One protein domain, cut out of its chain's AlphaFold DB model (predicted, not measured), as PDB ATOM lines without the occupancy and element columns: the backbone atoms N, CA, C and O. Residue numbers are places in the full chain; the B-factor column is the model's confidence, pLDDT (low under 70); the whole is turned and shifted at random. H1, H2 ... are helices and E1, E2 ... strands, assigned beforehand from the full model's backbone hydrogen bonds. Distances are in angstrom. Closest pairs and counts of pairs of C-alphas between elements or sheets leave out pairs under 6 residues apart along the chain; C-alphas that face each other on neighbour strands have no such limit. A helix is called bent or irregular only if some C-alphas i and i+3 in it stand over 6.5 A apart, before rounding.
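Overview. This is residues 118 to 218 of the 223 residues of an uncharacterized protein of Maribellus luteus (UniProt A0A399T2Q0). A rod is built along one long helix, H1, with a small three-stranded sheet beside the first half of H1 and the shorter helices H2 and H3 towards its other end. The edge strand E3 is the strand next to H1, H2 and H3 make a V that opens from the end of H2 and the start of H3, where Ile 158 and Gly 203 come closest, and the short H4 ends the printed part near H3. The printed part has 101 residues, with four named helices and three named strands in the order H1, H2, E1, E2, E3, H3, H4; the sheet runs E2, E1, E3, all antiparallel, and the class is mixed, helices and strands. The whole is only just compact, close to loose, with a radius of gyration of the C-alphas of 15.2 A, and its C-alphas span 48 by 21 by 20 A.

Along the chain. H1, residues 118 to 144, begins with C-alpha 118 at (-13.107, 23.996, 37.052) and is 38.2 A long from first to last C-alpha. It is neither bent nor irregular, but only just: C-alphas 128 and 131 are 6.5 A apart. H2, residues 151 to 160, is 14.3 A long. The strands are E1, residues 164 to 168, 13.3 A; E2, residues 174 to 178, 11.0 A; and E3, residues 195 to 199, 12.5 A. H3, residues 202 to 213, is 16.0 A long, and H4, residues 215 to 218, 5.2 A, ends with C-alpha 218 at (-29.824, 59.263, 25.401).

Arrangement. H1 and H2 form a helical hairpin at a shallow tilt of 14 degrees, opposite ways; they touch through residues 135 to 143 of H1, with the C-alphas of Leu 139 and Ile 155 closest at 6.3 A. H1 only grazes the sheet, with its residues 119 to 131; the closest C-alphas of H1 and E3 are those of Val 120 and Leu 196, 5.5 A apart. E1 and E3 are antiparallel at 159 degrees, with N 196 and O 167 at 2.7 A, within hydrogen-bond range. E1 and E2 form a hairpin, antiparallel at 169 degrees, with N 175 and O 166 at 2.8 A, within hydrogen-bond range. H3, with residues 202 to 207, touches H2 at a steep tilt of 42 degrees, opposite ways; their closest C-alphas are those of Ile 158 and Gly 203, 4.1 A apart. H1 and H3 are close but not clearly touching, the closest C-alphas being those of Asn 135 and Met 204, 6.4 A apart. H4 is close to H3 but not clearly touching, with the C-alphas of Tyr 211 and Leu 218 closest at 6.6 A. Every O i to N i+4 pair is within hydrogen-bond range in H2 and H3, and 21 of 23 are in H1; H4 is too short for such a pair.

Size, cuts and confidence. The C-alphas of Gly 147 and Thr 170 are the two farthest apart, at 49.2 A. The printed part has no cut. The link from E2 to E3, residues 179 to 194, is long. The mean pLDDT of the printed part is 88.1, and residue 190 is under 70.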
ATOM      1  N   CYS A 118     -11.752  23.957  37.591       83.06
ATOM      2  CA  CYS A 118     -13.107  23.996  37.052       83.06
ATOM      3  C   CYS A 118     -13.665  25.426  37.065       83.06
ATOM      4  O   CYS A 118     -14.217  25.887  36.061       83.06
ATOM      5  N   TRP A 119     -13.429  26.174  38.147       82.38
ATOM      6  CA  TRP A 119     -13.828  27.577  38.261       82.38
ATOM      7  C   TRP A 119     -13.052  28.480  37.305       82.38
ATOM      8  O   TRP A 119     -13.660  29.318  36.636       82.38
ATOM      9  N   VAL A 120     -11.736  28.277  37.182       83.38
ATOM     10  CA  VAL A 120     -10.892  29.033  36.238       83.38
ATOM     11  C   VAL A 120     -11.404  28.864  34.806       83.38
ATOM     12  O   VAL A 120     -11.648  29.851  34.111       83.38
ATOM     13  N   SER A 121     -11.636  27.618  34.386       84.50
ATOM     14  CA  SER A 121     -12.167  27.281  33.060       84.50
ATOM     15  C   SER A 121     -13.568  27.860  32.836       84.50
ATOM     16  O   SER A 121     -13.833  28.504  31.820       84.50
ATOM     17  N   THR A 122     -14.458  27.710  33.819       87.56
ATOM     18  CA  THR A 122     -15.839  28.204  33.736       87.56
ATOM     19  C   THR A 122     -15.886  29.718  33.569       87.56
ATOM     20  O   THR A 122     -16.514  30.222  32.637       87.56
ATOM     21  N   MET A 123     -15.172  30.461  34.419       85.62
ATOM     22  CA  MET A 123     -15.107  31.924  34.336       85.62
ATOM     23  C   MET A 123     -14.511  32.384  33.008       85.62
ATOM     24  O   MET A 123     -14.961  33.371  32.418       85.62
ATOM     25  N   TYR A 124     -13.545  31.633  32.482       86.94
ATOM     26  CA  TYR A 124     -12.990  31.896  31.168       86.94
ATOM     27  C   TYR A 124     -14.049  31.810  30.062       86.94
ATOM     28  O   TYR A 124     -14.178  32.741  29.264       86.94
ATOM     29  N   TYR A 125     -14.839  30.735  30.032       88.00
ATOM     30  CA  TYR A 125     -15.893  30.555  29.034       88.00
ATOM     31  C   TYR A 125     -17.065  31.524  29.212       88.00
ATOM     32  O   TYR A 125     -17.623  31.977  28.213       88.00
ATOM     33  N   ILE A 126     -17.398  31.918  30.444       89.69
ATOM     34  CA  ILE A 126     -18.375  32.987  30.701       89.69
ATOM     35  C   ILE A 126     -17.901  34.296  30.062       89.69
ATOM     36  O   ILE A 126     -18.650  34.926  29.312       89.69
ATOM     37  N   ASN A 127     -16.645  34.688  30.292       87.69
ATOM     38  CA  ASN A 127     -16.078  35.872  29.651       87.69
ATOM     39  C   ASN A 127     -16.082  35.728  28.121       87.69
ATOM     40  O   ASN A 127     -16.444  36.662  27.408       87.69
ATOM     41  N   MET A 128     -15.686  34.556  27.616       87.44
ATOM     42  CA  MET A 128     -15.543  34.302  26.185       87.44
ATOM     43  C   MET A 128     -16.874  34.359  25.443       87.44
ATOM     44  O   MET A 128     -16.961  35.024  24.415       87.44
ATOM     45  N   TYR A 129     -17.908  33.707  25.966       90.62
ATOM     46  CA  TYR A 129     -19.184  33.572  25.275       90.62
ATOM     47  C   TYR A 129     -20.223  34.571  25.765       90.62
ATOM     48  O   TYR A 129     -20.785  35.304  24.956       90.62
ATOM     49  N   VAL A 130     -20.474  34.639  27.074       92.38
ATOM     50  CA  VAL A 130     -21.586  35.427  27.625       92.38
ATOM     51  C   VAL A 130     -21.292  36.918  27.519       92.38
ATOM     52  O   VAL A 130     -22.082  37.656  26.932       92.38
ATOM     53  N   ILE A 131     -20.141  37.374  28.026       91.44
ATOM     54  CA  ILE A 131     -19.797  38.805  27.990       91.44
ATOM     55  C   ILE A 131     -19.611  39.285  26.546       91.44
ATOM     56  O   ILE A 131     -20.161  40.324  26.174       91.44
ATOM     57  N   SER A 132     -18.908  38.513  25.711       91.25
ATOM     58  CA  SER A 132     -18.743  38.854  24.292       91.25
ATOM     59  C   SER A 132     -20.086  38.955  23.567       91.25
ATOM     60  O   SER A 132     -20.312  39.918  22.834       91.25
ATOM     61  N   LEU A 133     -21.003  38.006  23.792       92.88
ATOM     62  CA  LEU A 133     -22.333  38.033  23.186       92.88
ATOM     63  C   LEU A 133     -23.122  39.269  23.629       92.88
ATOM     64  O   LEU A 133     -23.685  39.963  22.784       92.88
ATOM     65  N   LEU A 134     -23.129  39.585  24.927       94.44
ATOM     66  CA  LEU A 134     -23.819  40.766  25.449       94.44
ATOM     67  C   LEU A 134     -23.266  42.067  24.853       94.44
ATOM     68  O   LEU A 134     -24.041  42.945  24.459       94.44
ATOM     69  N   ASN A 135     -21.945  42.179  24.713       92.31
ATOM     70  CA  ASN A 135     -21.323  43.324  24.056       92.31
ATOM     71  C   ASN A 135     -21.728  43.426  22.578       92.31
ATOM     72  O   ASN A 135     -22.111  44.506  22.125       92.31
ATOM     73  N   VAL A 136     -21.700  42.319  21.828       92.81
ATOM     74  CA  VAL A 136     -22.111  42.287  20.413       92.81
ATOM     75  C   VAL A 136     -23.580  42.679  20.259       92.81
ATOM     76  O   VAL A 136     -23.900  43.549  19.447       92.81
ATOM     77  N   LEU A 137     -24.476  42.109  21.067       95.12
ATOM     78  CA  LEU A 137     -25.898  42.455  21.055       95.12
ATOM     79  C   LEU A 137     -26.124  43.934  21.396       95.12
ATOM     80  O   LEU A 137     -26.932  44.602  20.748       95.12
ATOM     81  N   THR A 138     -25.371  44.478  22.354       96.06
ATOM     82  CA  THR A 138     -25.443  45.900  22.715       96.06
ATOM     83  C   THR A 138     -24.952  46.796  21.575       96.06
ATOM     84  O   THR A 138     -25.584  47.808  21.271       96.06
ATOM     85  N   LEU A 139     -23.873  46.421  20.884       94.19
ATOM     86  CA  LEU A 139     -23.385  47.147  19.707       94.19
ATOM     87  C   LEU A 139     -24.420  47.151  18.581       94.19
ATOM     88  O   LEU A 139     -24.724  48.215  18.040       94.19
ATOM     89  N   LEU A 140     -25.009  45.992  18.268       93.94
ATOM     90  CA  LEU A 140     -26.085  45.887  17.279       93.94
ATOM     91  C   LEU A 140     -27.264  46.785  17.671       93.94
ATOM     92  O   LEU A 140     -27.753  47.562  16.847       93.94
ATOM     93  N   PHE A 141     -27.667  46.756  18.942       96.00
ATOM     94  CA  PHE A 141     -28.715  47.630  19.455       96.00
ATOM     95  C   PHE A 141     -28.387  49.111  19.224       96.00
ATOM     96  O   PHE A 141     -29.199  49.834  18.646       96.00
ATOM     97  N   VAL A 142     -27.194  49.574  19.605       94.62
ATOM     98  CA  VAL A 142     -26.763  50.973  19.427       94.62
ATOM     99  C   VAL A 142     -26.755  51.387  17.951       94.62
ATOM    100  O   VAL A 142     -27.201  52.492  17.608       94.62
ATOM    101  N   VAL A 143     -26.286  50.505  17.065       92.81
ATOM    102  CA  VAL A 143     -26.243  50.741  15.616       92.81
ATOM    103  C   VAL A 143     -27.657  50.928  15.064       92.81
ATOM    104  O   VAL A 143     -27.952  51.977  14.476       92.81
ATOM    105  N   PHE A 144     -28.560  49.980  15.320       93.88
ATOM    106  CA  PHE A 144     -29.901  49.978  14.727       93.88
ATOM    107  C   PHE A 144     -30.901  50.898  15.436       93.88
ATOM    108  O   PHE A 144     -31.880  51.341  14.826       93.88
ATOM    109  N   ARG A 145     -30.663  51.271  16.699       92.81
ATOM    110  CA  ARG A 145     -31.579  52.129  17.458       92.81
ATOM    111  C   ARG A 145     -31.631  53.541  16.879       92.81
ATOM    112  O   ARG A 145     -30.686  54.319  16.995       92.81
ATOM    113  N   LYS A 146     -32.752  53.917  16.263       90.81
ATOM    114  CA  LYS A 146     -32.977  55.288  15.773       90.81
ATOM    115  C   LYS A 146     -33.110  56.276  16.944       90.81
ATOM    116  O   LYS A 146     -33.543  55.908  18.031       90.81
ATOM    117  N   GLY A 147     -32.716  57.530  16.717       90.06
ATOM    118  CA  GLY A 147     -32.857  58.617  17.698       90.06
ATOM    119  C   GLY A 147     -31.823  58.637  18.831       90.06
ATOM    120  O   GLY A 147     -31.858  59.557  19.645       90.06
ATOM    121  N   LEU A 148     -30.892  57.678  18.895       93.06
ATOM    122  CA  LEU A 148     -29.834  57.680  19.909       93.06
ATOM    123  C   LEU A 148     -28.832  58.823  19.656       93.06
ATOM    124  O   LEU A 148     -28.277  58.951  18.562       93.06
ATOM    125  N   LYS A 149     -28.587  59.649  20.673       92.69
ATOM    126  CA  LYS A 149     -27.580  60.717  20.672       92.69
ATOM    127  C   LYS A 149     -26.190  60.104  20.878       92.69
ATOM    128  O   LYS A 149     -26.035  59.154  21.639       92.69
ATOM    129  N   ARG A 150     -25.164  60.675  20.232       91.69
ATOM    130  CA  ARG A 150     -23.744  60.289  20.401       91.69
ATOM    131  C   ARG A 150     -23.465  58.787  20.182       91.69
ATOM    132  O   ARG A 150     -22.648  58.208  20.884       91.69
ATOM    133  N   LYS A 151     -24.109  58.156  19.188       93.06
ATOM    134  CA  LYS A 151     -23.927  56.725  18.853       93.06
ATOM    135  C   LYS A 151     -22.468  56.290  18.772       93.06
ATOM    136  O   LYS A 151     -22.103  55.277  19.348       93.06
ATOM    137  N   VAL A 152     -21.651  57.072  18.069       90.62
ATOM    138  CA  VAL A 152     -20.231  56.771  17.852       90.62
ATOM    139  C   VAL A 152     -19.482  56.674  19.183       90.62
ATOM    140  O   VAL A 152     -18.731  55.729  19.383       90.62
ATOM    141  N   LEU A 153     -19.757  57.580  20.130       92.31
ATOM    142  CA  LEU A 153     -19.161  57.540  21.469       92.31
ATOM    143  C   LEU A 153     -19.553  56.264  22.227       92.31
ATOM    144  O   LEU A 153     -18.699  55.653  22.856       92.31
ATOM    145  N   TRP A 154     -20.819  55.843  22.141       94.62
ATOM    146  CA  TRP A 154     -21.273  54.595  22.765       94.62
ATOM    147  C   TRP A 154     -20.617  53.367  22.147       94.62
ATOM    148  O   TRP A 154     -20.177  52.491  22.880       94.62
ATOM    149  N   ILE A 155     -20.495  53.332  20.819       92.31
ATOM    150  CA  ILE A 155     -19.792  52.258  20.114       92.31
ATOM    151  C   ILE A 155     -18.341  52.181  20.603       92.31
ATOM    152  O   ILE A 155     -17.926  51.123  21.060       92.31
ATOM    153  N   PHE A 156     -17.595  53.290  20.602       89.69
ATOM    154  CA  PHE A 156     -16.217  53.300  21.110       89.69
ATOM    155  C   PHE A 156     -16.126  52.912  22.588       89.69
ATOM    156  O   PHE A 156     -15.252  52.133  22.957       89.69
ATOM    157  N   GLY A 157     -17.043  53.403  23.425       90.69
ATOM    158  CA  GLY A 157     -17.108  53.038  24.837       90.69
ATOM    159  C   GLY A 157     -17.282  51.533  25.035       90.69
ATOM    160  O   GLY A 157     -16.528  50.933  25.789       90.69
ATOM    161  N   ILE A 158     -18.215  50.903  24.318       93.31
ATOM    162  CA  ILE A 158     -18.451  49.453  24.401       93.31
ATOM    163  C   ILE A 158     -17.272  48.658  23.819       93.31
ATOM    164  O   ILE A 158     -16.911  47.619  24.362       93.31
ATOM    165  N   LEU A 159     -16.643  49.138  22.741       88.31
ATOM    166  CA  LEU A 159     -15.500  48.464  22.118       88.31
ATOM    167  C   LEU A 159     -14.221  48.515  22.972       88.31
ATOM    168  O   LEU A 159     -13.409  47.602  22.874       88.31
ATOM    169  N   LEU A 160     -14.005  49.572  23.760       88.44
ATOM    170  CA  LEU A 160     -12.709  49.818  24.407       88.44
ATOM    171  C   LEU A 160     -12.752  49.727  25.934       88.44
ATOM    172  O   LEU A 160     -11.778  49.289  26.548       88.44
ATOM    173  N   LEU A 161     -13.858  50.130  26.563       92.38
ATOM    174  CA  LEU A 161     -13.966  50.248  28.017       92.38
ATOM    175  C   LEU A 161     -14.371  48.910  28.655       92.38
ATOM    176  O   LEU A 161     -15.430  48.794  29.276       92.38
ATOM    177  N   ASN A 162     -13.510  47.907  28.482       91.19
ATOM    178  CA  ASN A 162     -13.640  46.577  29.075       91.19
ATOM    179  C   ASN A 162     -12.406  46.236  29.934       91.19
ATOM    180  O   ASN A 162     -11.624  45.352  29.553       91.19
ATOM    181  N   PRO A 163     -12.173  46.941  31.061       91.88
ATOM    182  CA  PRO A 163     -11.044  46.645  31.928       91.88
ATOM    183  C   PRO A 163     -11.010  45.167  32.317       91.88
ATOM    184  O   PRO A 163     -12.025  44.572  32.686       91.88
ATOM    185  N   THR A 164      -9.832  44.566  32.178       89.69
ATOM    186  CA  THR A 164      -9.601  43.138  32.396       89.69
ATOM    187  C   THR A 164      -8.495  42.941  33.424       89.69
ATOM    188  O   THR A 164      -7.408  43.499  33.278       89.69
ATOM    189  N   PHE A 165      -8.761  42.108  34.423       89.81
ATOM    190  CA  PHE A 165      -7.826  41.724  35.476       89.81
ATOM    191  C   PHE A 165      -7.491  40.243  35.349       89.81
ATOM    192  O   PHE A 165      -8.351  39.434  34.999       89.81
ATOM    193  N   PHE A 166      -6.252  39.898  35.663       87.31
ATOM    194  CA  PHE A 166      -5.801  38.523  35.811       87.31
ATOM    195  C   PHE A 166      -5.301  38.368  37.238       87.31
ATOM    196  O   PHE A 166      -4.328  39.022  37.612       87.31
ATOM    197  N   LEU A 167      -5.993  37.558  38.030       87.50
ATOM    198  CA  LEU A 167      -5.618  37.259  39.408       87.50
ATOM    199  C   LEU A 167      -4.961  35.890  39.451       87.50
ATOM    200  O   LEU A 167      -5.538  34.935  38.942       87.50
ATOM    201  N   SER A 168      -3.785  35.779  40.054       85.81
ATOM    202  CA  SER A 168      -3.135  34.490  40.236       85.81
ATOM    203  C   SER A 168      -4.006  33.566  41.080       85.81
ATOM    204  O   SER A 168      -4.509  33.953  42.133       85.81
ATOM    205  N   VAL A 169      -4.144  32.318  40.644       84.81
ATOM    206  CA  VAL A 169      -4.893  31.312  41.401       84.81
ATOM    207  C   VAL A 169      -4.113  30.781  42.600       84.81
ATOM    208  O   VAL A 169      -4.691  30.048  43.384       84.81
ATOM    209  N   THR A 170      -2.825  31.100  42.767       80.56
ATOM    210  CA  THR A 170      -2.021  30.598  43.899       80.56
ATOM    211  C   THR A 170      -2.024  31.533  45.097       80.56
ATOM    212  O   THR A 170      -2.035  31.061  46.225       80.56
ATOM    213  N   ASP A 171      -2.001  32.845  44.864       80.44
ATOM    214  CA  ASP A 171      -1.877  33.852  45.925       80.44
ATOM    215  C   ASP A 171      -2.887  35.009  45.798       80.44
ATOM    216  O   ASP A 171      -2.909  35.910  46.634       80.44
ATOM    217  N   GLY A 172      -3.736  35.007  44.763       82.44
ATOM    218  CA  GLY A 172      -4.726  36.059  44.517       82.44
ATOM    219  C   GLY A 172      -4.123  37.379  44.029       82.44
ATOM    220  O   GLY A 172      -4.860  38.343  43.813       82.44
ATOM    221  N   SER A 173      -2.803  37.444  43.839       84.81
ATOM    222  CA  SER A 173      -2.116  38.654  43.394       84.81
ATOM    223  C   SER A 173      -2.520  39.041  41.969       84.81
ATOM    224  O   SER A 173      -2.904  38.203  41.149       84.81
ATOM    225  N   ILE A 174      -2.434  40.333  41.644       84.94
ATOM    226  CA  ILE A 174      -2.716  40.811  40.288       84.94
ATOM    227  C   ILE A 174      -1.546  40.415  39.383       84.94
ATOM    228  O   ILE A 174      -0.494  41.050  39.385       84.94
ATOM    229  N   ALA A 175      -1.758  39.384  38.569       82.62
ATOM    230  CA  ALA A 175      -0.806  38.936  37.568       82.62
ATOM    231  C   ALA A 175      -0.710  39.937  36.412       82.62
ATOM    232  O   ALA A 175       0.382  40.236  35.949       82.62
ATOM    233  N   SER A 176      -1.833  40.481  35.933       81.69
ATOM    234  CA  SER A 176      -1.819  41.547  34.921       81.69
ATOM    235  C   SER A 176      -3.115  42.357  34.894       81.69
ATOM    236  O   SER A 176      -4.170  41.899  35.338       81.69
ATOM    237  N   PHE A 177      -3.031  43.576  34.354       86.56
ATOM    238  CA  PHE A 177      -4.152  44.502  34.229       86.56
ATOM    239  C   PHE A 177      -4.169  45.170  32.852       86.56
ATOM    240  O   PHE A 177      -3.158  45.701  32.392       86.56
ATOM    241  N   PHE A 178      -5.340  45.172  32.216       85.44
ATOM    242  CA  PHE A 178      -5.590  45.846  30.946       85.44
ATOM    243  C   PHE A 178      -6.721  46.848  31.139       85.44
ATOM    244  O   PHE A 178      -7.873  46.424  31.236       85.44
ATOM    245  N   PRO A 179      -6.436  48.160  31.190       83.62
ATOM    246  CA  PRO A 179      -7.475  49.168  31.392       83.62
ATOM    247  C   PRO A 179      -8.430  49.266  30.197       83.62
ATOM    248  O   PRO A 179      -9.607  49.570  30.371       83.62
ATOM    249  N   LEU A 180      -7.924  48.985  28.993       83.19
ATOM    250  CA  LEU A 180      -8.688  48.948  27.753       83.19
ATOM    251  C   LEU A 180      -8.524  47.579  27.107       83.19
ATOM    252  O   LEU A 180      -7.407  47.072  26.988       83.19
ATOM    253  N   ASN A 181      -9.638  46.991  26.688       82.31
ATOM    254  CA  ASN A 181      -9.638  45.709  26.003       82.31
ATOM    255  C   ASN A 181     -10.825  45.611  25.047       82.31
ATOM    256  O   ASN A 181     -11.856  46.263  25.241       82.31
ATOM    257  N   GLY A 182     -10.661  44.774  24.025       80.75
ATOM    258  CA  GLY A 182     -11.716  44.488  23.068       80.75
ATOM    259  C   GLY A 182     -12.929  43.837  23.742       80.75
ATOM    260  O   GLY A 182     -12.794  43.194  24.785       80.75
ATOM    261  N   PRO A 183     -14.117  43.966  23.138       79.94
ATOM    262  CA  PRO A 183     -15.357  43.464  23.716       79.94
ATOM    263  C   PRO A 183     -15.563  41.967  23.477       79.94
ATOM    264  O   PRO A 183     -16.457  41.383  24.084       79.94
ATOM    265  N   VAL A 184     -14.788  41.384  22.555       80.62
ATOM    266  CA  VAL A 184     -14.835  39.977  22.164       80.62
ATOM    267  C   VAL A 184     -13.525  39.326  22.570       80.62
ATOM    268  O   VAL A 184     -12.447  39.744  22.143       80.62
ATOM    269  N   TYR A 185     -13.627  38.281  23.378       78.81
ATOM    270  CA  TYR A 185     -12.480  37.503  23.819       78.81
ATOM    271  C   TYR A 185     -12.369  36.248  22.961       78.81
ATOM    272  O   TYR A 185     -13.311  35.471  22.893       78.81
ATOM    273  N   LEU A 186     -11.227  36.073  22.298       70.12
ATOM    274  CA  LEU A 186     -10.973  34.944  21.388       70.12
ATOM    275  C   LEU A 186      -9.825  34.044  21.850       70.12
ATOM    276  O   LEU A 186      -9.583  32.986  21.279       70.12
ATOM    277  N   THR A 187      -9.081  34.472  22.867       70.75
ATOM    278  CA  THR A 187      -8.044  33.642  23.478       70.75
ATOM    279  C   THR A 187      -8.697  32.422  24.129       70.75
ATOM    280  O   THR A 187      -9.810  32.549  24.621       70.75
ATOM    281  N   HIS A 188      -8.018  31.274  24.154       71.50
ATOM    282  CA  HIS A 188      -8.459  30.061  24.856       71.50
ATOM    283  C   HIS A 188      -7.914  30.017  26.298       71.50
ATOM    284  O   HIS A 188      -6.885  30.637  26.587       71.50
ATOM    285  N   PHE A 189      -8.564  29.278  27.209       71.94
ATOM    286  CA  PHE A 189      -8.193  29.249  28.638       71.94
ATOM    287  C   PHE A 189      -6.761  28.752  28.880       71.94
ATOM    288  O   PHE A 189      -6.103  29.195  29.814       71.94
ATOM    289  N   SER A 190      -6.242  27.895  27.994       67.88
ATOM    290  CA  SER A 190      -4.856  27.403  28.035       67.88
ATOM    291  C   SER A 190      -3.800  28.506  27.916       67.88
ATOM    292  O   SER A 190      -2.630  28.270  28.204       67.88
ATOM    293  N   ALA A 191      -4.185  29.715  27.496       70.88
ATOM    294  CA  ALA A 191      -3.290  30.861  27.513       70.88
ATOM    295  C   ALA A 191      -3.053  31.413  28.929       70.88
ATOM    296  O   ALA A 191      -2.021  32.033  29.132       70.88
ATOM    297  N   TYR A 192      -3.975  31.194  29.875       76.88
ATOM    298  CA  TYR A 192      -3.911  31.717  31.247       76.88
ATOM    299  C   TYR A 192      -4.450  30.684  32.255       76.88
ATOM    300  O   TYR A 192      -5.467  30.924  32.908       76.88
ATOM    301  N   PRO A 193      -3.862  29.479  32.332       78.19
ATOM    302  CA  PRO A 193      -4.415  28.400  33.145       78.19
ATOM    303  C   PRO A 193      -4.214  28.612  34.650       78.19
ATOM    304  O   PRO A 193      -4.836  27.903  35.439       78.19
ATOM    305  N   PHE A 194      -3.345  29.547  35.047       85.19
ATOM    306  CA  PHE A 194      -2.997  29.816  36.442       85.19
ATOM    307  C   PHE A 194      -3.443  31.213  36.888       85.19
ATOM    308  O   PHE A 194      -3.092  31.658  37.983       85.19
ATOM    309  N   SER A 195      -4.268  31.876  36.072       86.88
ATOM    310  CA  SER A 195      -4.900  33.140  36.417       86.88
ATOM    311  C   SER A 195      -6.404  33.120  36.185       86.88
ATOM    312  O   SER A 195      -6.903  32.781  35.112       86.88
ATOM    313  N   LEU A 196      -7.145  33.602  37.174       88.25
ATOM    314  CA  LEU A 196      -8.547  33.937  37.038       88.25
ATOM    315  C   LEU A 196      -8.691  35.247  36.258       88.25
ATOM    316  O   LEU A 196      -8.269  36.315  36.709       88.25
ATOM    317  N   LYS A 197      -9.322  35.172  35.086       88.06
ATOM    318  CA  LYS A 197      -9.625  36.338  34.254       88.06
ATOM    319  C   LYS A 197     -10.953  36.963  34.679       88.06
ATOM    320  O   LYS A 197     -11.996  36.316  34.601       88.06
ATOM    321  N   ILE A 198     -10.930  38.239  35.044       89.25
ATOM    322  CA  ILE A 198     -12.120  39.021  35.389       89.25
ATOM    323  C   ILE A 198     -12.262  40.153  34.382       89.25
ATOM    324  O   ILE A 198     -11.348  40.958  34.206       89.25
ATOM    325  N   VAL A 199     -13.413  40.217  33.722       90.75
ATOM    326  CA  VAL A 199     -13.741  41.256  32.748       90.75
ATOM    327  C   VAL A 199     -14.863  42.122  33.294       90.75
ATOM    328  O   VAL A 199     -15.920  41.615  33.663       90.75
ATOM    329  N   LEU A 200     -14.665  43.438  33.271       92.75
ATOM    330  CA  LEU A 200     -15.700  44.408  33.603       92.75
ATOM    331  C   LEU A 200     -16.099  45.172  32.333       92.75
ATOM    332  O   LEU A 200     -15.388  46.098  31.944       92.75
ATOM    333  N   PRO A 201     -17.219  44.831  31.665       94.06
ATOM    334  CA  PRO A 201     -17.654  45.488  30.431       94.06
ATOM    335  C   PRO A 201     -18.312  46.849  30.722       94.06
ATOM    336  O   PRO A 201     -19.505  47.063  30.491       94.06
ATOM    337  N   LEU A 202     -17.541  47.782  31.284       95.06
ATOM    338  CA  LEU A 202     -18.035  49.065  31.789       95.06
ATOM    339  C   LEU A 202     -18.744  49.884  30.708       95.06
ATOM    340  O   LEU A 202     -19.762  50.504  30.998       95.06
ATOM    341  N   GLY A 203     -18.260  49.866  29.463       93.81
ATOM    342  CA  GLY A 203     -18.913  50.573  28.357       93.81
ATOM    343  C   GLY A 203     -20.362  50.122  28.139       93.81
ATOM    344  O   GLY A 203     -21.265  50.952  28.012       93.81
ATOM    345  N   MET A 204     -20.593  48.809  28.168       95.88
ATOM    346  CA  MET A 204     -21.925  48.210  28.072       95.88
ATOM    347  C   MET A 204     -22.772  48.509  29.314       95.88
ATOM    348  O   MET A 204     -23.927  48.915  29.181       95.88
ATOM    349  N   LEU A 205     -22.208  48.337  30.514       96.38
ATOM    350  CA  LEU A 205     -22.923  48.570  31.773       96.38
ATOM    351  C   LEU A 205     -23.377  50.031  31.907       96.38
ATOM    352  O   LEU A 205     -24.532  50.294  32.241       96.38
ATOM    353  N   LEU A 206     -22.503  50.986  31.577       95.88
ATOM    354  CA  LEU A 206     -22.821  52.414  31.586       95.88
ATOM    355  C   LEU A 206     -23.899  52.762  30.559       95.88
ATOM    356  O   LEU A 206     -24.811  53.533  30.868       95.88
ATOM    357  N   PHE A 207     -23.816  52.189  29.354       96.38
ATOM    358  CA  PHE A 207     -24.830  52.390  28.325       96.38
ATOM    359  C   PHE A 207     -26.212  51.941  28.813       96.38
ATOM    360  O   PHE A 207     -27.152  52.737  28.789       96.38
ATOM    361  N   TRP A 208     -26.335  50.700  29.290       97.00
ATOM    362  CA  TRP A 208     -27.619  50.157  29.734       97.00
ATOM    363  C   TRP A 208     -28.148  50.840  30.994       97.00
ATOM    364  O   TRP A 208     -29.332  51.170  31.037       97.00
ATOM    365  N   GLY A 209     -27.287  51.145  31.969       95.88
ATOM    366  CA  GLY A 209     -27.683  51.884  33.170       95.88
ATOM    367  C   GLY A 209     -28.283  53.252  32.832       95.88
ATOM    368  O   GLY A 209     -29.355  53.615  33.315       95.88
ATOM    369  N   LEU A 210     -27.657  53.995  31.914       94.62
ATOM    370  CA  LEU A 210     -28.216  55.261  31.438       94.62
ATOM    371  C   LEU A 210     -29.453  55.067  30.556       94.62
ATOM    372  O   LEU A 210     -30.360  55.897  30.604       94.62
ATOM    373  N   TYR A 211     -29.506  54.007  29.749       94.50
ATOM    374  CA  TYR A 211     -30.642  53.728  28.869       94.50
ATOM    375  C   TYR A 211     -31.913  53.416  29.656       94.50
ATOM    376  O   TYR A 211     -32.979  53.907  29.289       94.50
ATOM    377  N   VAL A 212     -31.796  52.666  30.751       94.38
ATOM    378  CA  VAL A 212     -32.920  52.319  31.627       94.38
ATOM    379  C   VAL A 212     -33.311  53.501  32.517       94.38
ATOM    380  O   VAL A 212     -34.484  53.860  32.562       94.38
ATOM    381  N   TRP A 213     -32.353  54.157  33.182       93.44
ATOM    382  CA  TRP A 213     -32.674  55.178  34.191       93.44
ATOM    383  C   TRP A 213     -32.799  56.604  33.654       93.44
ATOM    384  O   TRP A 213     -33.407  57.459  34.292       93.44
ATOM    385  N   ARG A 214     -32.185  56.915  32.508       89.88
ATOM    386  CA  ARG A 214     -32.116  58.280  31.953       89.88
ATOM    387  C   ARG A 214     -32.288  58.285  30.436       89.88
ATOM    388  O   ARG A 214     -31.599  59.024  29.724       89.88
ATOM    389  N   ARG A 215     -33.245  57.497  29.937       88.62
ATOM    390  CA  ARG A 215     -33.523  57.319  28.502       88.62
ATOM    391  C   ARG A 215     -33.611  58.635  27.724       88.62
ATOM    392  O   ARG A 215     -33.020  58.738  26.652       88.62
ATOM    393  N   ASN A 216     -34.261  59.659  28.274       87.25
ATOM    394  CA  ASN A 216     -34.498  60.951  27.606       87.25
ATOM    395  C   ASN A 216     -33.187  61.734  27.369       87.25
ATOM    396  O   ASN A 216     -33.065  62.539  26.439       87.25
ATOM    397  N   LYS A 217     -32.143  61.460  28.169       85.81
ATOM    398  CA  LYS A 217     -30.796  62.003  27.931       85.81
ATOM    399  C   LYS A 217     -30.111  61.329  26.741       85.81
ATOM    400  O   LYS A 217     -29.305  61.973  26.070       85.81
ATOM    401  N   LEU A 218     -30.447  60.072  26.451       87.31
ATOM    402  CA  LEU A 218     -29.824  59.263  25.401       87.31
ATOM    403  C   LEU A 218     -30.589  59.248  24.082       87.31
ATOM    404  O   LEU A 218     -29.968  59.157  23.029       87.31
TER     405      LEU A 218